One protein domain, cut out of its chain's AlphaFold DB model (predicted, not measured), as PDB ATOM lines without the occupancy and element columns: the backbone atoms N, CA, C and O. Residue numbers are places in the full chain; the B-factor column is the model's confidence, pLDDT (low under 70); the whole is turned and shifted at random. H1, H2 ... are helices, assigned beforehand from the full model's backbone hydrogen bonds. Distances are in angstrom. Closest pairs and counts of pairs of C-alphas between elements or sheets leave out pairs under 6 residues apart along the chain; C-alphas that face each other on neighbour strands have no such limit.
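This is residues 2 to 153 of the 154 residues of the protein "DUF1084 domain-containing protein" of Plasmodium falciparum MaliPS096_E11 (UniProt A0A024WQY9). One very long helix, H5, runs beside H3 and H4 in an up-and-down bundle, each running against the one before, and residues 138 to 153 stick out as an arm. H1 crosses H3 steeply. The 152 printed residues, all helix by class, hold five named helices, H1 to H5 in order, spanning 84 by 31 by 24 A; only just extended, close to loose, radius of gyration of the C-alphas 22.6 A.

H5, residues 101 to 151, measures 74.7 A, ending at C-alpha 151 (18.464, -17.030, -6.125). H3, residues 30 to 66, measures 52.9 A; H4, residues 73 to 98, 37.6 A. H1, residues 2 to 18, begins at C-alpha 2 (28.242, 35.611, -15.682). H2 is residues 23 to 28.

H5 touches H3, the hub, at a shallow tilt of 20 degrees, the same way; closest C-alphas Tyr 62 and Val 130, 5.3 A. H3 and H4 form a hairpin, closest C-alphas Thr 52 and Tyr 77, 6.7 A. H2 is close to H3 but not clearly touching, closest C-alphas Val 26 and Tyr 33, 6.3 A. Every O i to N i+4 pair is within hydrogen-bond range in H1, H2, H4 and H5; in H3, 31 of 33.

The printed part has no cut and no long link. Residues under pLDDT 70 include 2 to 25.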
ATOM      1  N   SER A   2      28.720  34.221 -15.543       56.28
ATOM      2  CA  SER A   2      28.242  35.611 -15.682       56.28
ATOM      3  C   SER A   2      28.270  36.196 -17.105       56.28
ATOM      4  O   SER A   2      27.321  36.862 -17.499       56.28
ATOM      5  N   TYR A   3      29.287  35.900 -17.925       53.56
ATOM      6  CA  TYR A   3      29.393  36.454 -19.289       53.56
ATOM      7  C   TYR A   3      28.315  35.932 -20.258       53.56
ATOM      8  O   TYR A   3      27.903  36.649 -21.165       53.56
ATOM      9  N   LYS A   4      27.817  34.703 -20.053       57.22
ATOM     10  CA  LYS A   4      26.748  34.123 -20.887       57.22
ATOM     11  C   LYS A   4      25.405  34.796 -20.622       57.22
ATOM     12  O   LYS A   4      24.668  35.051 -21.561       57.22
ATOM     13  N   ILE A   5      25.124  35.110 -19.357       62.69
ATOM     14  CA  ILE A   5      23.886  35.777 -18.936       62.69
ATOM     15  C   ILE A   5      23.877  37.221 -19.446       62.69
ATOM     16  O   ILE A   5      22.883  37.664 -20.007       62.69
ATOM     17  N   ILE A   6      25.010  37.921 -19.339       64.50
ATOM     18  CA  ILE A   6      25.165  39.285 -19.864       64.50
ATOM     19  C   ILE A   6      25.009  39.302 -21.392       64.50
ATOM     20  O   ILE A   6      24.271  40.130 -21.916       64.50
ATOM     21  N   SER A   7      25.632  38.352 -22.100       56.09
ATOM     22  CA  SER A   7      25.457  38.186 -23.550       56.09
ATOM     23  C   SER A   7      23.993  37.944 -23.926       56.09
ATOM     24  O   SER A   7      23.480  38.610 -24.818       56.09
ATOM     25  N   LEU A   8      23.296  37.063 -23.197       59.66
ATOM     26  CA  LEU A   8      21.889  36.745 -23.444       59.66
ATOM     27  C   LEU A   8      20.981  37.969 -23.257       59.66
ATOM     28  O   LEU A   8      20.103  38.195 -24.083       59.66
ATOM     29  N   ILE A   9      21.218  38.769 -22.211       67.12
ATOM     30  CA  ILE A   9      20.456  39.993 -21.911       67.12
ATOM     31  C   ILE A   9      20.685  41.056 -22.990       67.12
ATOM     32  O   ILE A   9      19.729  41.661 -23.472       67.12
ATOM     33  N   ILE A  10      21.939  41.263 -23.407       63.91
ATOM     34  CA  ILE A  10      22.277  42.185 -24.501       63.91
ATOM     35  C   ILE A  10      21.611  41.726 -25.802       63.91
ATOM     36  O   ILE A  10      21.052  42.546 -26.523       63.91
ATOM     37  N   LEU A  11      21.605  40.419 -26.069       60.91
ATOM     38  CA  LEU A  11      20.919  39.799 -27.201       60.91
ATOM     39  C   LEU A  11      19.419  40.048 -27.184       60.91
ATOM     40  O   LEU A  11      18.884  40.492 -28.187       60.91
ATOM     41  N   THR A  12      18.749  39.792 -26.057       60.91
ATOM     42  CA  THR A  12      17.295  39.994 -25.961       60.91
ATOM     43  C   THR A  12      16.957  41.466 -26.153       60.91
ATOM     44  O   THR A  12      15.991  41.802 -26.828       60.91
ATOM     45  N   PHE A  13      17.786  42.360 -25.617       61.03
ATOM     46  CA  PHE A  13      17.614  43.797 -25.784       61.03
ATOM     47  C   PHE A  13      17.836  44.254 -27.236       61.03
ATOM     48  O   PHE A  13      17.076  45.076 -27.751       61.03
ATOM     49  N   LEU A  14      18.853  43.710 -27.912       60.00
ATOM     50  CA  LEU A  14      19.107  43.952 -29.333       60.00
ATOM     51  C   LEU A  14      17.984  43.388 -30.208       60.00
ATOM     52  O   LEU A  14      17.549  44.069 -31.128       60.00
ATOM     53  N   ASP A  15      17.486  42.195 -29.898       61.22
ATOM     54  CA  ASP A  15      16.428  41.509 -30.637       61.22
ATOM     55  C   ASP A  15      15.090  42.254 -30.534       61.22
ATOM     56  O   ASP A  15      14.471  42.555 -31.550       61.22
ATOM     57  N   ILE A  16      14.709  42.700 -29.330       57.34
ATOM     58  CA  ILE A  16      13.512  43.531 -29.109       57.34
ATOM     59  C   ILE A  16      13.596  44.847 -29.900       57.34
ATOM     60  O   ILE A  16      12.613  45.269 -30.505       57.34
ATOM     61  N   LYS A  17      14.768  45.495 -29.930       56.44
ATOM     62  CA  LYS A  17      14.977  46.759 -30.660       56.44
ATOM     63  C   LYS A  17      15.049  46.566 -32.181       56.44
ATOM     64  O   LYS A  17      14.796  47.501 -32.939       56.44
ATOM     65  N   TYR A  18      15.416  45.370 -32.627       57.41
ATOM     66  CA  TYR A  18      15.572  45.006 -34.030       57.41
ATOM     67  C   TYR A  18      14.299  44.379 -34.623       57.41
ATOM     68  O   TYR A  18      14.098  44.434 -35.827       57.41
ATOM     69  N   ASN A  19      13.365  43.888 -33.807       55.81
ATOM     70  CA  ASN A  19      12.055  43.430 -34.282       55.81
ATOM     71  C   ASN A  19      11.174  44.581 -34.829       55.81
ATOM     72  O   ASN A  19      10.167  44.355 -35.491       55.81
ATOM     73  N   SER A  20      11.581  45.835 -34.598       58.12
ATOM     74  CA  SER A  20      11.033  47.037 -35.228       58.12
ATOM     75  C   SER A  20      11.994  47.608 -36.284       58.12
ATOM     76  O   SER A  20      12.369  48.785 -36.203       58.12
ATOM     77  N   ILE A  21      12.465  46.791 -37.237       61.44
ATOM     78  CA  ILE A  21      13.221  47.309 -38.391       61.44
ATOM     79  C   ILE A  21      12.295  48.226 -39.188       61.44
ATOM     80  O   ILE A  21      11.446  47.803 -39.965       61.44
ATOM     81  N   ASP A  22      12.487  49.520 -38.986       66.56
ATOM     82  CA  ASP A  22      11.969  50.547 -39.862       66.56
ATOM     83  C   ASP A  22      12.905  50.607 -41.075       66.56
ATOM     84  O   ASP A  22      14.015  51.141 -40.993       66.56
ATOM     85  N   TYR A  23      12.502  49.980 -42.182       66.12
ATOM     86  CA  TYR A  23      13.317  49.858 -43.399       66.12
ATOM     87  C   TYR A  23      13.779  51.220 -43.942       66.12
ATOM     88  O   TYR A  23      14.868  51.333 -44.505       66.12
ATOM     89  N   SER A  24      13.015  52.276 -43.655       66.62
ATOM     90  CA  SER A  24      13.369  53.677 -43.896       66.62
ATOM     91  C   SER A  24      14.699  54.069 -43.233       66.62
ATOM     92  O   SER A  24      15.513  54.785 -43.812       66.62
ATOM     93  N   LYS A  25      14.956  53.570 -42.017       68.69
ATOM     94  CA  LYS A  25      16.169  53.852 -41.231       68.69
ATOM     95  C   LYS A  25      17.365  53.007 -41.661       68.69
ATOM     96  O   LYS A  25      18.499  53.455 -41.509       68.69
ATOM     97  N   VAL A  26      17.126  51.820 -42.225       70.88
ATOM     98  CA  VAL A  26      18.187  50.960 -42.781       70.88
ATOM     99  C   VAL A  26      18.829  51.623 -43.996       70.88
ATOM    100  O   VAL A  26      20.049  51.605 -44.127       70.88
ATOM    101  N   ILE A  27      18.024  52.271 -44.843       73.69
ATOM    102  CA  ILE A  27      18.515  53.039 -45.996       73.69
ATOM    103  C   ILE A  27      19.329  54.258 -45.535       73.69
ATOM    104  O   ILE A  27      20.344  54.586 -46.145       73.69
ATOM    105  N   LEU A  28      18.908  54.909 -44.445       75.88
ATOM    106  CA  LEU A  28      19.551  56.119 -43.924       75.88
ATOM    107  C   LEU A  28      20.891  55.831 -43.216       75.88
ATOM    108  O   LEU A  28      21.820  56.630 -43.313       75.88
ATOM    109  N   TYR A  29      21.010  54.685 -42.534       78.00
ATOM    110  CA  TYR A  29      22.210  54.290 -41.783       78.00
ATOM    111  C   TYR A  29      22.623  52.824 -42.031       78.00
ATOM    112  O   TYR A  29      22.668  52.020 -41.092       78.00
ATOM    113  N   PRO A  30      22.983  52.448 -43.272       75.38
ATOM    114  CA  PRO A  30      23.199  51.051 -43.658       75.38
ATOM    115  C   PRO A  30      24.363  50.392 -42.909       75.38
ATOM    116  O   PRO A  30      24.256  49.251 -42.462       75.38
ATOM    117  N   TYR A  31      25.453  51.131 -42.687       78.12
ATOM    118  CA  TYR A  31      26.621  50.633 -41.958       78.12
ATOM    119  C   TYR A  31      26.299  50.301 -40.497       78.12
ATOM    120  O   TYR A  31      26.700  49.252 -40.001       78.12
ATOM    121  N   TYR A  32      25.533  51.158 -39.815       79.38
ATOM    122  CA  TYR A  32      25.147  50.940 -38.419       79.38
ATOM    123  C   TYR A  32      24.331  49.652 -38.257       79.38
ATOM    124  O   TYR A  32      24.641  48.824 -37.400       79.38
ATOM    125  N   TYR A  33      23.336  49.441 -39.125       75.31
ATOM    126  CA  TYR A  33      22.510  48.233 -39.103       75.31
ATOM    127  C   TYR A  33      23.279  46.974 -39.514       75.31
ATOM    128  O   TYR A  33      23.043  45.909 -38.943       75.31
ATOM    129  N   PHE A  34      24.235  47.083 -40.436       79.12
ATOM    130  CA  PHE A  34      25.118  45.973 -40.790       79.12
ATOM    131  C   PHE A  34      25.960  45.513 -39.592       79.12
ATOM    132  O   PHE A  34      25.946  44.331 -39.246       79.12
ATOM    133  N   TYR A  35      26.622  46.442 -38.891       80.00
ATOM    134  CA  TYR A  35      27.403  46.110 -37.694       80.00
ATOM    135  C   TYR A  35      26.537  45.576 -36.552       80.00
ATOM    136  O   TYR A  35      26.945  44.635 -35.876       80.00
ATOM    137  N   LEU A  36      25.333  46.122 -36.353       79.88
ATOM    138  CA  LEU A  36      24.383  45.580 -35.379       79.88
ATOM    139  C   LEU A  36      23.974  44.142 -35.709       79.88
ATOM    140  O   LEU A  36      23.912  43.306 -34.812       79.88
ATOM    141  N   THR A  37      23.729  43.849 -36.987       77.44
ATOM    142  CA  THR A  37      23.360  42.502 -37.445       77.44
ATOM    143  C   THR A  37      24.513  41.525 -37.217       77.44
ATOM    144  O   THR A  37      24.300  40.450 -36.667       77.44
ATOM    145  N   LEU A  38      25.755  41.922 -37.521       79.69
ATOM    146  CA  LEU A  38      26.951  41.128 -37.209       79.69
ATOM    147  C   LEU A  38      27.131  40.899 -35.702       79.69
ATOM    148  O   LEU A  38      27.461  39.791 -35.274       79.69
ATOM    149  N   LEU A  39      26.894  41.932 -34.892       81.12
ATOM    150  CA  LEU A  39      26.994  41.846 -33.438       81.12
ATOM    151  C   LEU A  39      25.929  40.911 -32.845       81.12
ATOM    152  O   LEU A  39      26.232  40.198 -31.892       81.12
ATOM    153  N   LYS A  40      24.716  40.887 -33.414       77.81
ATOM    154  CA  LYS A  40      23.641  39.949 -33.042       77.81
ATOM    155  C   LYS A  40      23.958  38.520 -33.480       77.81
ATOM    156  O   LYS A  40      23.772  37.589 -32.704       77.81
ATOM    157  N   ALA A  41      24.476  38.356 -34.693       74.88
ATOM    158  CA  ALA A  41      24.877  37.065 -35.236       74.88
ATOM    159  C   ALA A  41      25.931  36.383 -34.351       74.88
ATOM    160  O   ALA A  41      25.838  35.188 -34.075       74.88
ATOM    161  N   PHE A  42      26.930  37.133 -33.878       75.94
ATOM    162  CA  PHE A  42      28.054  36.596 -33.108       75.94
ATOM    163  C   PHE A  42      27.647  35.619 -31.982       75.94
ATOM    164  O   PHE A  42      28.119  34.477 -31.982       75.94
ATOM    165  N   PRO A  43      26.764  35.989 -31.038       74.12
ATOM    166  CA  PRO A  43      26.347  35.073 -29.991       74.12
ATOM    167  C   PRO A  43      25.433  33.940 -30.484       74.12
ATOM    168  O   PRO A  43      25.598  32.830 -29.982       74.12
ATOM    169  N   THR A  44      24.559  34.143 -31.480       75.62
ATOM    170  CA  THR A  44      23.796  33.047 -32.118       75.62
ATOM    171  C   THR A  44      24.744  31.949 -32.604       75.62
ATOM    172  O   THR A  44      24.590  30.771 -32.269       75.62
ATOM    173  N   TYR A  45      25.813  32.326 -33.306       74.88
ATOM    174  CA  TYR A  45      26.788  31.350 -33.778       74.88
ATOM    175  C   TYR A  45      27.657  30.762 -32.654       74.88
ATOM    176  O   TYR A  45      28.107  29.623 -32.769       74.88
ATOM    177  N   LEU A  46      27.879  31.462 -31.538       78.19
ATOM    178  CA  LEU A  46      28.486  30.845 -30.346       78.19
ATOM    179  C   LEU A  46      27.569  29.784 -29.715       78.19
ATOM    180  O   LEU A  46      28.045  28.747 -29.232       78.19
ATOM    181  N   PHE A  47      26.255  30.016 -29.723       78.25
ATOM    182  CA  PHE A  47      25.273  29.043 -29.254       78.25
ATOM    183  C   PHE A  47      25.198  27.818 -30.169       78.25
ATOM    184  O   PHE A  47      25.155  26.706 -29.645       78.25
ATOM    185  N   LEU A  48      25.305  27.984 -31.492       81.25
ATOM    186  CA  LEU A  48      25.389  26.874 -32.453       81.25
ATOM    187  C   LEU A  48      26.472  25.850 -32.071       81.25
ATOM    188  O   LEU A  48      26.193  24.649 -31.985       81.25
ATOM    189  N   SER A  49      27.689  26.312 -31.767       81.75
ATOM    190  CA  SER A  49      28.775  25.436 -31.301       81.75
ATOM    191  C   SER A  49      28.386  24.676 -30.029       81.75
ATOM    192  O   SER A  49      28.591  23.466 -29.927       81.75
ATOM    193  N   SER A  50      27.770  25.366 -29.064       86.00
ATOM    194  CA  SER A  50      27.339  24.752 -27.801       86.00
ATOM    195  C   SER A  50      26.277  23.672 -28.027       86.00
ATOM    196  O   SER A  50      26.391  22.571 -27.488       86.00
ATOM    197  N   PHE A  51      25.270  23.949 -28.857       83.31
ATOM    198  CA  PHE A  51      24.225  22.983 -29.184       83.31
ATOM    199  C   PHE A  51      24.765  21.782 -29.953       83.31
ATOM    200  O   PHE A  51      24.380  20.651 -29.664       83.31
ATOM    201  N   THR A  52      25.716  21.999 -30.859       84.00
ATOM    202  CA  THR A  52      26.363  20.906 -31.587       84.00
ATOM    203  C   THR A  52      27.105  19.960 -30.641       84.00
ATOM    204  O   THR A  52      26.978  18.746 -30.774       84.00
ATOM    205  N   ILE A  53      27.827  20.486 -29.645       85.69
ATOM    206  CA  ILE A  53      28.496  19.661 -28.624       85.69
ATOM    207  C   ILE A  53      27.474  18.829 -27.846       85.69
ATOM    208  O   ILE A  53      27.700  17.645 -27.592       85.69
ATOM    209  N   ILE A  54      26.334  19.423 -27.488       86.50
ATOM    210  CA  ILE A  54      25.273  18.714 -26.772       86.50
ATOM    211  C   ILE A  54      24.686  17.597 -27.647       86.50
ATOM    212  O   ILE A  54      24.541  16.470 -27.182       86.50
ATOM    213  N   ILE A  55      24.386  17.870 -28.919       84.69
ATOM    214  CA  ILE A  55      23.870  16.860 -29.855       84.69
ATOM    215  C   ILE A  55      24.897  15.738 -30.065       84.69
ATOM    216  O   ILE A  55      24.537  14.560 -30.024       84.69
ATOM    217  N   LEU A  56      26.180  16.083 -30.224       84.69
ATOM    218  CA  LEU A  56      27.277  15.120 -30.309       84.69
ATOM    219  C   LEU A  56      27.313  14.225 -29.065       84.69
ATOM    220  O   LEU A  56      27.394  13.005 -29.201       84.69
ATOM    221  N   PHE A  57      27.193  14.809 -27.871       85.81
ATOM    222  CA  PHE A  57      27.129  14.068 -26.615       85.81
ATOM    223  C   PHE A  57      25.954  13.079 -26.597       85.81
ATOM    224  O   PHE A  57      26.158  11.888 -26.354       85.81
ATOM    225  N   TRP A  58      24.737  13.524 -26.928       81.50
ATOM    226  CA  TRP A  58      23.570  12.635 -27.008       81.50
ATOM    227  C   TRP A  58      23.789  11.507 -28.014       81.50
ATOM    228  O   TRP A  58      23.516  10.340 -27.724       81.50
ATOM    229  N   SER A  59      24.341  11.817 -29.184       82.62
ATOM    230  CA  SER A  59      24.597  10.792 -30.184       82.62
ATOM    231  C   SER A  59      25.667   9.793 -29.740       82.62
ATOM    232  O   SER A  59      25.520   8.601 -30.007       82.62
ATOM    233  N   GLN A  60      26.718  10.227 -29.042       84.62
ATOM    234  CA  GLN A  60      27.733   9.328 -28.485       84.62
ATOM    235  C   GLN A  60      27.137   8.392 -27.429       84.62
ATOM    236  O   GLN A  60      27.394   7.189 -27.473       84.62
ATOM    237  N   VAL A  61      26.287   8.905 -26.531       82.19
ATOM    238  CA  VAL A  61      25.567   8.080 -25.544       82.19
ATOM    239  C   VAL A  61      24.698   7.033 -26.245       82.19
ATOM    240  O   VAL A  61      24.687   5.866 -25.843       82.19
ATOM    241  N   TYR A  62      24.009   7.416 -27.324       79.88
ATOM    242  CA  TYR A  62      23.230   6.480 -28.131       79.88
ATOM    243  C   TYR A  62      24.111   5.388 -28.755       79.88
ATOM    244  O   TYR A  62      23.848   4.205 -28.546       79.88
ATOM    245  N   TYR A  63      25.181   5.747 -29.464       79.44
ATOM    246  CA  TYR A  63      26.055   4.764 -30.114       79.44
ATOM    247  C   TYR A  63      26.751   3.835 -29.110       79.44
ATOM    248  O   TYR A  63      26.776   2.621 -29.320       79.44
ATOM    249  N   ALA A  64      27.194   4.360 -27.964       77.94
ATOM    250  CA  ALA A  64      27.738   3.555 -26.871       77.94
ATOM    251  C   ALA A  64      26.711   2.552 -26.317       77.94
ATOM    252  O   ALA A  64      27.054   1.424 -25.970       77.94
ATOM    253  N   SER A  65      25.430   2.932 -26.258       69.75
ATOM    254  CA  SER A  65      24.357   2.046 -25.790       69.75
ATOM    255  C   SER A  65      23.978   0.939 -26.781       69.75
ATOM    256  O   SER A  65      23.421  -0.079 -26.366       69.75
ATOM    257  N   VAL A  66      24.285   1.125 -28.068       71.50
ATOM    258  CA  VAL A  66      24.019   0.165 -29.152       71.50
ATOM    259  C   VAL A  66      25.275  -0.651 -29.508       71.50
ATOM    260  O   VAL A  66      25.194  -1.546 -30.338       71.50
ATOM    261  N   LEU A  67      26.417  -0.406 -28.844       67.25
ATOM    262  CA  LEU A  67      27.712  -1.072 -29.092       67.25
ATOM    263  C   LEU A  67      28.215  -0.922 -30.541       67.25
ATOM    264  O   LEU A  67      29.038  -1.707 -31.002       67.25
ATOM    265  N   VAL A  68      27.742   0.101 -31.256       65.81
ATOM    266  CA  VAL A  68      28.181   0.414 -32.619       65.81
ATOM    267  C   VAL A  68      29.171   1.566 -32.543       65.81
ATOM    268  O   VAL A  68      28.830   2.659 -32.090       65.81
ATOM    269  N   SER A  69      30.401   1.330 -32.988       59.22
ATOM    270  CA  SER A  69      31.414   2.371 -33.121       59.22
ATOM    271  C   SER A  69      31.055   3.300 -34.284       59.22
ATOM    272  O   SER A  69      30.865   2.865 -35.416       59.22
ATOM    273  N   SER A  70      30.969   4.605 -34.009       66.44
ATOM    274  CA  SER A  70      30.839   5.632 -35.048       66.44
ATOM    275  C   SER A  70      32.016   6.610 -34.970       66.44
ATOM    276  O   SER A  70      31.903   7.678 -34.365       66.44
ATOM    277  N   PRO A  71      33.183   6.237 -35.531       67.38
ATOM    278  CA  PRO A  71      34.411   7.026 -35.408       67.38
ATOM    279  C   PRO A  71      34.346   8.373 -36.146       67.38
ATOM    280  O   PRO A  71      35.070   9.298 -35.797       67.38
ATOM    281  N   HIS A  72      33.456   8.520 -37.131       76.69
ATOM    282  CA  HIS A  72      33.360   9.726 -37.965       76.69
ATOM    283  C   HIS A  72      32.381  10.781 -37.443       76.69
ATOM    284  O   HIS A  72      32.250  11.852 -38.037       76.69
ATOM    285  N   LEU A  73      31.695  10.506 -36.330       75.44
ATOM    286  CA  LEU A  73      30.637  11.382 -35.845       75.44
ATOM    287  C   LEU A  73      31.177  12.758 -35.438       75.44
ATOM    288  O   LEU A  73      30.651  13.784 -35.853       75.44
ATOM    289  N   GLN A  74      32.272  12.780 -34.678       77.31
ATOM    290  CA  GLN A  74      32.904  14.023 -34.235       77.31
ATOM    291  C   GLN A  74      33.387  14.868 -35.422       77.31
ATOM    292  O   GLN A  74      33.153  16.074 -35.447       77.31
ATOM    293  N   THR A  75      33.996  14.235 -36.429       79.19
ATOM    294  CA  THR A  75      34.453  14.910 -37.651       79.19
ATOM    295  C   THR A  75      33.293  15.550 -38.410       79.19
ATOM    296  O   THR A  75      33.412  16.696 -38.833       79.19
ATOM    297  N   LEU A  76      32.156  14.858 -38.529       80.25
ATOM    298  CA  LEU A  76      30.961  15.382 -39.194       80.25
ATOM    299  C   LEU A  76      30.411  16.627 -38.483       80.25
ATOM    300  O   LEU A  76      30.130  17.629 -39.135       80.25
ATOM    301  N   TYR A  77      30.300  16.606 -37.154       80.56
ATOM    302  CA  TYR A  77      29.786  17.755 -36.396       80.56
ATOM    303  C   TYR A  77      30.736  18.962 -36.415       80.56
ATOM    304  O   TYR A  77      30.273  20.105 -36.479       80.56
ATOM    305  N   ILE A  78      32.054  18.729 -36.407       81.81
ATOM    306  CA  ILE A  78      33.051  19.791 -36.608       81.81
ATOM    307  C   ILE A  78      32.912  20.375 -38.018       81.81
ATOM    308  O   ILE A  78      32.844  21.593 -38.167       81.81
ATOM    309  N   PHE A  79      32.808  19.520 -39.038       85.06
ATOM    310  CA  PHE A  79      32.641  19.942 -40.428       85.06
ATOM    311  C   PHE A  79      31.384  20.798 -40.623       85.06
ATOM    312  O   PHE A  79      31.470  21.870 -41.214       85.06
ATOM    313  N   LEU A  80      30.240  20.380 -40.071       82.81
ATOM    314  CA  LEU A  80      28.995  21.152 -40.146       82.81
ATOM    315  C   LEU A  80      29.125  22.532 -39.492       82.81
ATOM    316  O   LEU A  80      28.663  23.515 -40.065       82.81
ATOM    317  N   ASN A  81      29.790  22.631 -38.334       85.31
ATOM    318  CA  ASN A  81      30.047  23.931 -37.707       85.31
ATOM    319  C   ASN A  81      30.894  24.821 -38.610       85.31
ATOM    320  O   ASN A  81      30.492  25.940 -38.921       85.31
ATOM    321  N   VAL A  82      32.045  24.312 -39.063       86.75
ATOM    322  CA  VAL A  82      32.960  25.055 -39.941       86.75
ATOM    323  C   VAL A  82      32.243  25.521 -41.208       86.75
ATOM    324  O   VAL A  82      32.415  26.667 -41.611       86.75
ATOM    325  N   LEU A  83      31.399  24.672 -41.795       87.31
ATOM    326  CA  LEU A  83      30.629  24.990 -42.993       87.31
ATOM    327  C   LEU A  83      29.642  26.143 -42.758       87.31
ATOM    328  O   LEU A  83      29.607  27.078 -43.556       87.31
ATOM    329  N   VAL A  84      28.893  26.134 -41.652       86.12
ATOM    330  CA  VAL A  84      27.960  27.226 -41.318       86.12
ATOM    331  C   VAL A  84      28.708  28.540 -41.059       86.12
ATOM    332  O   VAL A  84      28.298  29.586 -41.567       86.12
ATOM    333  N   TYR A  85      29.835  28.498 -40.339       86.06
ATOM    334  CA  TYR A  85      30.679  29.682 -40.132       86.06
ATOM    335  C   TYR A  85      31.229  30.229 -41.454       86.06
ATOM    336  O   TYR A  85      31.167  31.435 -41.692       86.06
ATOM    337  N   ALA A  86      31.731  29.353 -42.327       86.94
ATOM    338  CA  ALA A  86      32.290  29.739 -43.618       86.94
ATOM    339  C   ALA A  86      31.238  30.401 -44.517       86.94
ATOM    340  O   ALA A  86      31.502  31.464 -45.077       86.94
ATOM    341  N   ILE A  87      30.031  29.826 -44.602       87.06
ATOM    342  CA  ILE A  87      28.921  30.399 -45.377       87.06
ATOM    343  C   ILE A  87      28.598  31.812 -44.887       87.06
ATOM    344  O   ILE A  87      28.490  32.728 -45.701       87.06
ATOM    345  N   ASN A  88      28.494  32.022 -43.572       84.50
ATOM    346  CA  ASN A  88      28.190  33.350 -43.049       84.50
ATOM    347  C   ASN A  88      29.313  34.362 -43.342       84.50
ATOM    348  O   ASN A  88      29.029  35.463 -43.804       84.50
ATOM    349  N   VAL A  89      30.585  33.994 -43.157       86.81
ATOM    350  CA  VAL A  89      31.715  34.889 -43.475       86.81
ATOM    351  C   VAL A  89      31.720  35.280 -44.955       86.81
ATOM    352  O   VAL A  89      31.929  36.451 -45.283       86.81
ATOM    353  N   ILE A  90      31.451  34.325 -45.851       88.44
ATOM    354  CA  ILE A  90      31.361  34.571 -47.296       88.44
ATOM    355  C   ILE A  90      30.205  35.529 -47.605       88.44
ATOM    356  O   ILE A  90      30.409  36.523 -48.298       88.44
ATOM    357  N   LEU A  91      29.012  35.279 -47.058       85.62
ATOM    358  CA  LEU A  91      27.837  36.126 -47.277       85.62
ATOM    359  C   LEU A  91      28.019  37.536 -46.707       85.62
ATOM    360  O   LEU A  91      27.672  38.507 -47.375       85.62
ATOM    361  N   ALA A  92      28.605  37.666 -45.517       84.06
ATOM    362  CA  ALA A  92      28.909  38.957 -44.908       84.06
ATOM    363  C   ALA A  92      29.911  39.758 -45.751       84.06
ATOM    364  O   ALA A  92      29.723  40.955 -45.975       84.06
ATOM    365  N   SER A  93      30.947  39.089 -46.265       85.81
ATOM    366  CA  SER A  93      31.953  39.712 -47.128       85.81
ATOM    367  C   SER A  93      31.339  40.158 -48.457       85.81
ATOM    368  O   SER A  93      31.521  41.303 -48.863       85.81
ATOM    369  N   LEU A  94      30.556  39.293 -49.111       86.25
ATOM    370  CA  LEU A  94      29.855  39.617 -50.359       86.25
ATOM    371  C   LEU A  94      28.892  40.795 -50.176       86.25
ATOM    372  O   LEU A  94      28.921  41.738 -50.964       86.25
ATOM    373  N   ALA A  95      28.093  40.781 -49.108       84.69
ATOM    374  CA  ALA A  95      27.186  41.872 -48.775       84.69
ATOM    375  C   ALA A  95      27.921  43.203 -48.580       84.69
ATOM    376  O   ALA A  95      27.452  44.244 -49.046       84.69
ATOM    377  N   TYR A  96      29.092  43.164 -47.939       82.94
ATOM    378  CA  TYR A  96      29.928  44.340 -47.743       82.94
ATOM    379  C   TYR A  96      30.461  44.904 -49.070       82.94
ATOM    380  O   TYR A  96      30.381  46.112 -49.287       82.94
ATOM    381  N   PHE A  97      30.949  44.049 -49.977       85.69
ATOM    382  CA  PHE A  97      31.480  44.482 -51.277       85.69
ATOM    383  C   PHE A  97      30.399  45.006 -52.228       85.69
ATOM    384  O   PHE A  97      30.612  46.010 -52.906       85.69
ATOM    385  N   VAL A  98      29.235  44.355 -52.262       86.19
ATOM    386  CA  VAL A  98      28.121  44.712 -53.161       86.19
ATOM    387  C   VAL A  98      27.266  45.854 -52.586       86.19
ATOM    388  O   VAL A  98      26.409  46.397 -53.277       86.19
ATOM    389  N   LYS A  99      27.506  46.264 -51.331       81.25
ATOM    390  CA  LYS A  99      26.682  47.229 -50.577       81.25
ATOM    391  C   LYS A  99      25.208  46.800 -50.450       81.25
ATOM    392  O   LYS A  99      24.330  47.630 -50.217       81.25
ATOM    393  N   ALA A 100      24.937  45.499 -50.562       80.12
ATOM    394  CA  ALA A 100      23.607  44.894 -50.478       80.12
ATOM    395  C   ALA A 100      23.224  44.593 -49.015       80.12
ATOM    396  O   ALA A 100      22.988  43.452 -48.619       80.12
ATOM    397  N   TYR A 101      23.210  45.632 -48.177       76.19
ATOM    398  CA  TYR A 101      23.016  45.489 -46.728       76.19
ATOM    399  C   TYR A 101      21.597  45.049 -46.347       76.19
ATOM    400  O   TYR A 101      21.420  44.324 -45.371       76.19
ATOM    401  N   PHE A 102      20.596  45.468 -47.125       74.31
ATOM    402  CA  PHE A 102      19.202  45.074 -46.922       74.31
ATOM    403  C   PHE A 102      19.011  43.571 -47.139       74.31
ATOM    404  O   PHE A 102      18.481  42.876 -46.274       74.31
ATOM    405  N   ASP A 103      19.520  43.061 -48.261       79.06
ATOM    406  CA  ASP A 103      19.409  41.645 -48.603       79.06
ATOM    407  C   ASP A 103      20.156  40.780 -47.586       79.06
ATOM    408  O   ASP A 103      19.658  39.738 -47.167       79.06
ATOM    409  N   TYR A 104      21.318  41.243 -47.113       79.88
ATOM    410  CA  TYR A 104      22.085  40.547 -46.082       79.88
ATOM    411  C   TYR A 104      21.301  40.334 -44.789       79.88
ATOM    412  O   TYR A 104      21.339  39.237 -44.238       79.88
ATOM    413  N   ILE A 105      20.574  41.354 -44.322       78.00
ATOM    414  CA  ILE A 105      19.730  41.250 -43.126       78.00
ATOM    415  C   ILE A 105      18.700  40.129 -43.304       78.00
ATOM    416  O   ILE A 105      18.574  39.261 -42.441       78.00
ATOM    417  N   TYR A 106      18.009  40.113 -44.445       78.19
ATOM    418  CA  TYR A 106      16.993  39.107 -44.742       78.19
ATOM    419  C   TYR A 106      17.584  37.692 -44.840       78.19
ATOM    420  O   TYR A 106      17.067  36.751 -44.234       78.19
ATOM    421  N   TYR A 107      18.714  37.540 -45.536       81.56
ATOM    422  CA  TYR A 107      19.408  36.257 -45.632       81.56
ATOM    423  C   TYR A 107      19.903  35.754 -44.275       81.56
ATOM    424  O   TYR A 107      19.811  34.555 -44.009       81.56
ATOM    425  N   ASN A 108      20.397  36.641 -43.404       82.25
ATOM    426  CA  ASN A 108      20.892  36.252 -42.084       82.25
ATOM    427  C   ASN A 108      19.779  35.614 -41.241       82.25
ATOM    428  O   ASN A 108      19.979  34.539 -40.684       82.25
ATOM    429  N   TYR A 109      18.582  36.206 -41.258       80.31
ATOM    430  CA  TYR A 109      17.407  35.667 -40.570       80.31
ATOM    431  C   TYR A 109      16.966  34.297 -41.077       80.31
ATOM    432  O   TYR A 109      16.630  33.417 -40.280       80.31
ATOM    433  N   ILE A 110      16.951  34.105 -42.398       83.88
ATOM    434  CA  ILE A 110      16.595  32.810 -42.988       83.88
ATOM    435  C   ILE A 110      17.604  31.747 -42.554       83.88
ATOM    436  O   ILE A 110      17.211  30.655 -42.147       83.88
ATOM    437  N   ILE A 111      18.898  32.066 -42.615       83.19
ATOM    438  CA  ILE A 111      19.964  31.140 -42.226       83.19
ATOM    439  C   ILE A 111      19.867  30.798 -40.741       83.19
ATOM    440  O   ILE A 111      19.909  29.618 -40.404       83.19
ATOM    441  N   GLU A 112      19.702  31.797 -39.871       82.50
ATOM    442  CA  GLU A 112      19.514  31.609 -38.426       82.50
ATOM    443  C   GLU A 112      18.325  30.679 -38.150       82.50
ATOM    444  O   GLU A 112      18.481  29.655 -37.488       82.50
ATOM    445  N   SER A 113      17.180  30.941 -38.785       83.44
ATOM    446  CA  SER A 113      15.976  30.118 -38.631       83.44
ATOM    447  C   SER A 113      16.197  28.668 -39.076       83.44
ATOM    448  O   SER A 113      15.834  27.733 -38.365       83.44
ATOM    449  N   ILE A 114      16.808  28.450 -40.248       86.38
ATOM    450  CA  ILE A 114      17.101  27.101 -40.759       86.38
ATOM    451  C   ILE A 114      18.038  26.360 -39.801       86.38
ATOM    452  O   ILE A 114      17.808  25.189 -39.493       86.38
ATOM    453  N   VAL A 115      19.084  27.036 -39.324       84.94
ATOM    454  CA  VAL A 115      20.048  26.472 -38.379       84.94
ATOM    455  C   VAL A 115      19.353  26.065 -37.078       84.94
ATOM    456  O   VAL A 115      19.541  24.932 -36.629       84.94
ATOM    457  N   ASP A 116      18.492  26.916 -36.524       83.62
ATOM    458  CA  ASP A 116      17.740  26.619 -35.302       83.62
ATOM    459  C   ASP A 116      16.798  25.421 -35.474       83.62
ATOM    460  O   ASP A 116      16.755  24.533 -34.616       83.62
ATOM    461  N   TYR A 117      16.100  25.321 -36.609       86.56
ATOM    462  CA  TYR A 117      15.265  24.157 -36.923       86.56
ATOM    463  C   TYR A 117      16.080  22.859 -37.030       86.56
ATOM    464  O   TYR A 117      15.657  21.809 -36.528       86.56
ATOM    465  N   ILE A 118      17.264  22.907 -37.650       86.69
ATOM    466  CA  ILE A 118      18.165  21.749 -37.739       86.69
ATOM    467  C   ILE A 118      18.639  21.335 -36.341       86.69
ATOM    468  O   ILE A 118      18.565  20.154 -35.997       86.69
ATOM    469  N   ILE A 119      19.066  22.288 -35.506       85.44
ATOM    470  CA  ILE A 119      19.479  22.017 -34.123       85.44
ATOM    471  C   ILE A 119      18.330  21.386 -33.331       85.44
ATOM    472  O   ILE A 119      18.522  20.352 -32.689       85.44
ATOM    473  N   ALA A 120      17.136  21.979 -33.387       87.62
ATOM    474  CA  ALA A 120      15.971  21.510 -32.647       87.62
ATOM    475  C   ALA A 120      15.571  20.088 -33.062       87.62
ATOM    476  O   ALA A 120      15.349  19.225 -32.208       87.62
ATOM    477  N   SER A 121      15.532  19.814 -34.369       86.88
ATOM    478  CA  SER A 121      15.202  18.484 -34.891       86.88
ATOM    479  C   SER A 121      16.236  17.429 -34.486       86.88
ATOM    480  O   SER A 121      15.858  16.355 -34.010       86.88
ATOM    481  N   ALA A 122      17.533  17.739 -34.581       84.88
ATOM    482  CA  ALA A 122      18.603  16.842 -34.154       84.88
ATOM    483  C   ALA A 122      18.554  16.575 -32.642       84.88
ATOM    484  O   ALA A 122      18.676  15.426 -32.208       84.88
ATOM    485  N   PHE A 123      18.320  17.614 -31.840       84.38
ATOM    486  CA  PHE A 123      18.194  17.494 -30.392       84.38
ATOM    487  C   PHE A 123      17.012  16.602 -29.995       84.38
ATOM    488  O   PHE A 123      17.176  15.695 -29.179       84.38
ATOM    489  N   LEU A 124      15.843  16.790 -30.617       87.50
ATOM    490  CA  LEU A 124      14.676  15.934 -30.394       87.50
ATOM    491  C   LEU A 124      14.947  14.488 -30.817       87.50
ATOM    492  O   LEU A 124      14.674  13.559 -30.056       87.50
ATOM    493  N   TYR A 125      15.519  14.285 -32.003       85.81
ATOM    494  CA  TYR A 125      15.770  12.955 -32.547       85.81
ATOM    495  C   TYR A 125      16.730  12.138 -31.674       85.81
ATOM    496  O   TYR A 125      16.410  11.015 -31.266       85.81
ATOM    497  N   TYR A 126      17.903  12.695 -31.361       83.25
ATOM    498  CA  TYR A 126      18.901  12.000 -30.549       83.25
ATOM    499  C   TYR A 126      18.506  11.946 -29.073       83.25
ATOM    500  O   TYR A 126      18.703  10.908 -28.440       83.25
ATOM    501  N   GLY A 127      17.878  13.001 -28.543       83.38
ATOM    502  CA  GLY A 127      17.359  13.028 -27.177       83.38
ATOM    503  C   GLY A 127      16.356  11.902 -26.927       83.38
ATOM    504  O   GLY A 127      16.571  11.070 -26.045       83.38
ATOM    505  N   VAL A 128      15.314  11.789 -27.761       87.12
ATOM    506  CA  VAL A 128      14.285  10.737 -27.629       87.12
ATOM    507  C   VAL A 128      14.892   9.338 -27.748       87.12
ATOM    508  O   VAL A 128      14.576   8.452 -26.947       87.12
ATOM    509  N   LYS A 129      15.793   9.122 -28.715       84.38
ATOM    510  CA  LYS A 129      16.474   7.831 -28.892       84.38
ATOM    511  C   LYS A 129      17.256   7.412 -27.650       84.38
ATOM    512  O   LYS A 129      17.147   6.260 -27.223       84.38
ATOM    513  N   VAL A 130      18.013   8.330 -27.055       82.75
ATOM    514  CA  VAL A 130      18.770   8.048 -25.832       82.75
ATOM    515  C   VAL A 130      17.837   7.757 -24.666       82.75
ATOM    516  O   VAL A 130      18.021   6.744 -23.989       82.75
ATOM    517  N   THR A 131      16.807   8.575 -24.441       84.06
ATOM    518  CA  THR A 131      15.863   8.369 -23.332       84.06
ATOM    519  C   THR A 131      15.171   7.010 -23.426       84.06
ATOM    520  O   THR A 131      15.085   6.288 -22.429       84.06
ATOM    521  N   ASN A 132      14.740   6.613 -24.625       84.69
ATOM    522  CA  ASN A 132      14.128   5.305 -24.850       84.69
ATOM    523  C   ASN A 132      15.103   4.164 -24.545       84.69
ATOM    524  O   ASN A 132      14.746   3.218 -23.838       84.69
ATOM    525  N   LYS A 133      16.358   4.270 -24.996       81.62
ATOM    526  CA  LYS A 133      17.349   3.217 -24.761       81.62
ATOM    527  C   LYS A 133      17.765   3.102 -23.296       81.62
ATOM    528  O   LYS A 133      17.908   1.992 -22.778       81.62
ATOM    529  N   LEU A 134      17.887   4.226 -22.594       81.56
ATOM    530  CA  LEU A 134      18.133   4.241 -21.151       81.56
ATOM    531  C   LEU A 134      16.965   3.613 -20.374       81.56
ATOM    532  O   LEU A 134      17.201   2.851 -19.435       81.56
ATOM    533  N   LYS A 135      15.718   3.856 -20.799       83.06
ATOM    534  CA  LYS A 135      14.514   3.241 -20.217       83.06
ATOM    535  C   LYS A 135      14.464   1.723 -20.426       83.06
ATOM    536  O   LYS A 135      14.035   0.996 -19.534       83.06
ATOM    537  N   GLU A 136      14.896   1.219 -21.580       81.12
ATOM    538  CA  GLU A 136      15.024  -0.229 -21.813       81.12
ATOM    539  C   GLU A 136      16.099  -0.852 -20.918       81.12
ATOM    540  O   GLU A 136      15.858  -1.866 -20.256       81.12
ATOM    541  N   LYS A 137      17.277  -0.221 -20.852       79.81
ATOM    542  CA  LYS A 137      18.404  -0.716 -20.055       79.81
ATOM    543  C   LYS A 137      18.076  -0.732 -18.559       79.81
ATOM    544  O   LYS A 137      18.405  -1.704 -17.881       79.81
ATOM    545  N   SER A 138      17.384   0.291 -18.046       79.00
ATOM    546  CA  SER A 138      16.972   0.352 -16.637       79.00
ATOM    547  C   SER A 138      15.976  -0.755 -16.272       79.00
ATOM    548  O   SER A 138      16.144  -1.413 -15.244       79.00
ATOM    549  N   LYS A 139      15.003  -1.048 -17.147       78.81
ATOM    550  CA  LYS A 139      14.088  -2.192 -16.982       78.81
ATOM    551  C   LYS A 139      14.837  -3.528 -16.960       78.81
ATOM    552  O   LYS A 139      14.526  -4.389 -16.136       78.81
ATOM    553  N   GLY A 140      15.834  -3.698 -17.830       73.75
ATOM    554  CA  GLY A 140      16.685  -4.892 -17.860       73.75
ATOM    555  C   GLY A 140      17.480  -5.093 -16.564       73.75
ATOM    556  O   GLY A 140      17.504  -6.199 -16.019       73.75
ATOM    557  N   LEU A 141      18.072  -4.021 -16.029       74.38
ATOM    558  CA  LEU A 141      18.809  -4.045 -14.760       74.38
ATOM    559  C   LEU A 141      17.902  -4.389 -13.572       74.38
ATOM    560  O   LEU A 141      18.246  -5.269 -12.787       74.38
ATOM    561  N   ALA A 142      16.716  -3.778 -13.484       73.56
ATOM    562  CA  ALA A 142      15.740  -4.081 -12.434       73.56
ATOM    563  C   ALA A 142      15.290  -5.554 -12.465       73.56
ATOM    564  O   ALA A 142      15.152  -6.201 -11.426       73.56
ATOM    565  N   ARG A 143      15.107  -6.122 -13.666       72.19
ATOM    566  CA  ARG A 143      14.765  -7.543 -13.829       72.19
ATOM    567  C   ARG A 143      15.906  -8.462 -13.381       72.19
ATOM    568  O   ARG A 143      15.639  -9.447 -12.698       72.19
ATOM    569  N   LYS A 144      17.158  -8.135 -13.722       73.81
ATOM    570  CA  LYS A 144      18.345  -8.899 -13.298       73.81
ATOM    571  C   LYS A 144      18.510  -8.887 -11.775       73.81
ATOM    572  O   LYS A 144      18.737  -9.939 -11.186       73.81
ATOM    573  N   ASP A 145      18.337  -7.728 -11.144       75.50
ATOM    574  CA  ASP A 145      18.469  -7.574  -9.691       75.50
ATOM    575  C   ASP A 145      17.415  -8.398  -8.927       75.50
ATOM    576  O   ASP A 145      17.720  -9.080  -7.947       75.50
ATOM    577  N   ASN A 146      16.183  -8.445  -9.448       74.31
ATOM    578  CA  ASN A 146      15.120  -9.298  -8.912       74.31
ATOM    579  C   ASN A 146      15.429 -10.801  -9.031       74.31
ATOM    580  O   ASN A 146      15.094 -11.558  -8.121       74.31
ATOM    581  N   ILE A 147      16.070 -11.246 -10.117       76.56
ATOM    582  CA  ILE A 147      16.477 -12.654 -10.281       76.56
ATOM    583  C   ILE A 147      17.566 -13.015  -9.264       76.56
ATOM    584  O   ILE A 147      17.437 -14.016  -8.564       76.56
ATOM    585  N   VAL A 148      18.597 -12.176  -9.112       76.19
ATOM    586  CA  VAL A 148      19.683 -12.407  -8.141       76.19
ATOM    587  C   VAL A 148      19.147 -12.462  -6.707       76.19
ATOM    588  O   VAL A 148      19.539 -13.336  -5.934       76.19
ATOM    589  N   LYS A 149      18.204 -11.580  -6.350       74.44
ATOM    590  CA  LYS A 149      17.546 -11.597  -5.031       74.44
ATOM    591  C   LYS A 149      16.723 -12.858  -4.776       74.44
ATOM    592  O   LYS A 149      16.627 -13.270  -3.624       74.44
ATOM    593  N   ARG A 150      16.125 -13.458  -5.812       69.44
ATOM    594  CA  ARG A 150      15.399 -14.733  -5.693       69.44
ATOM    595  C   ARG A 150      16.351 -15.912  -5.502       69.44
ATOM    596  O   ARG A 150      16.096 -16.729  -4.632       69.44
ATOM    597  N   VAL A 151      17.456 -15.959  -6.250       72.25
ATOM    598  CA  VAL A 151      18.464 -17.030  -6.125       72.25
ATOM    599  C   VAL A 151      19.134 -17.018  -4.750       72.25
ATOM    600  O   VAL A 151      19.338 -18.074  -4.182       72.25
ATOM    601  N   LYS A 152      19.419 -15.842  -4.174       65.56
ATOM    602  CA  LYS A 152      19.993 -15.735  -2.817       65.56
ATOM    603  C   LYS A 152      19.027 -16.099  -1.675       65.56
ATOM    604  O   LYS A 152      19.446 -16.087  -0.523       65.56
ATOM    605  N   ARG A 153      17.739 -16.301  -1.965       61.97
ATOM    606  CA  ARG A 153      16.704 -16.658  -0.977       61.97
ATOM    607  C   ARG A 153      16.356 -18.152  -0.974       61.97
ATOM    608  O   ARG A 153      15.543 -18.549  -0.143       61.97
TER     609      ARG A 153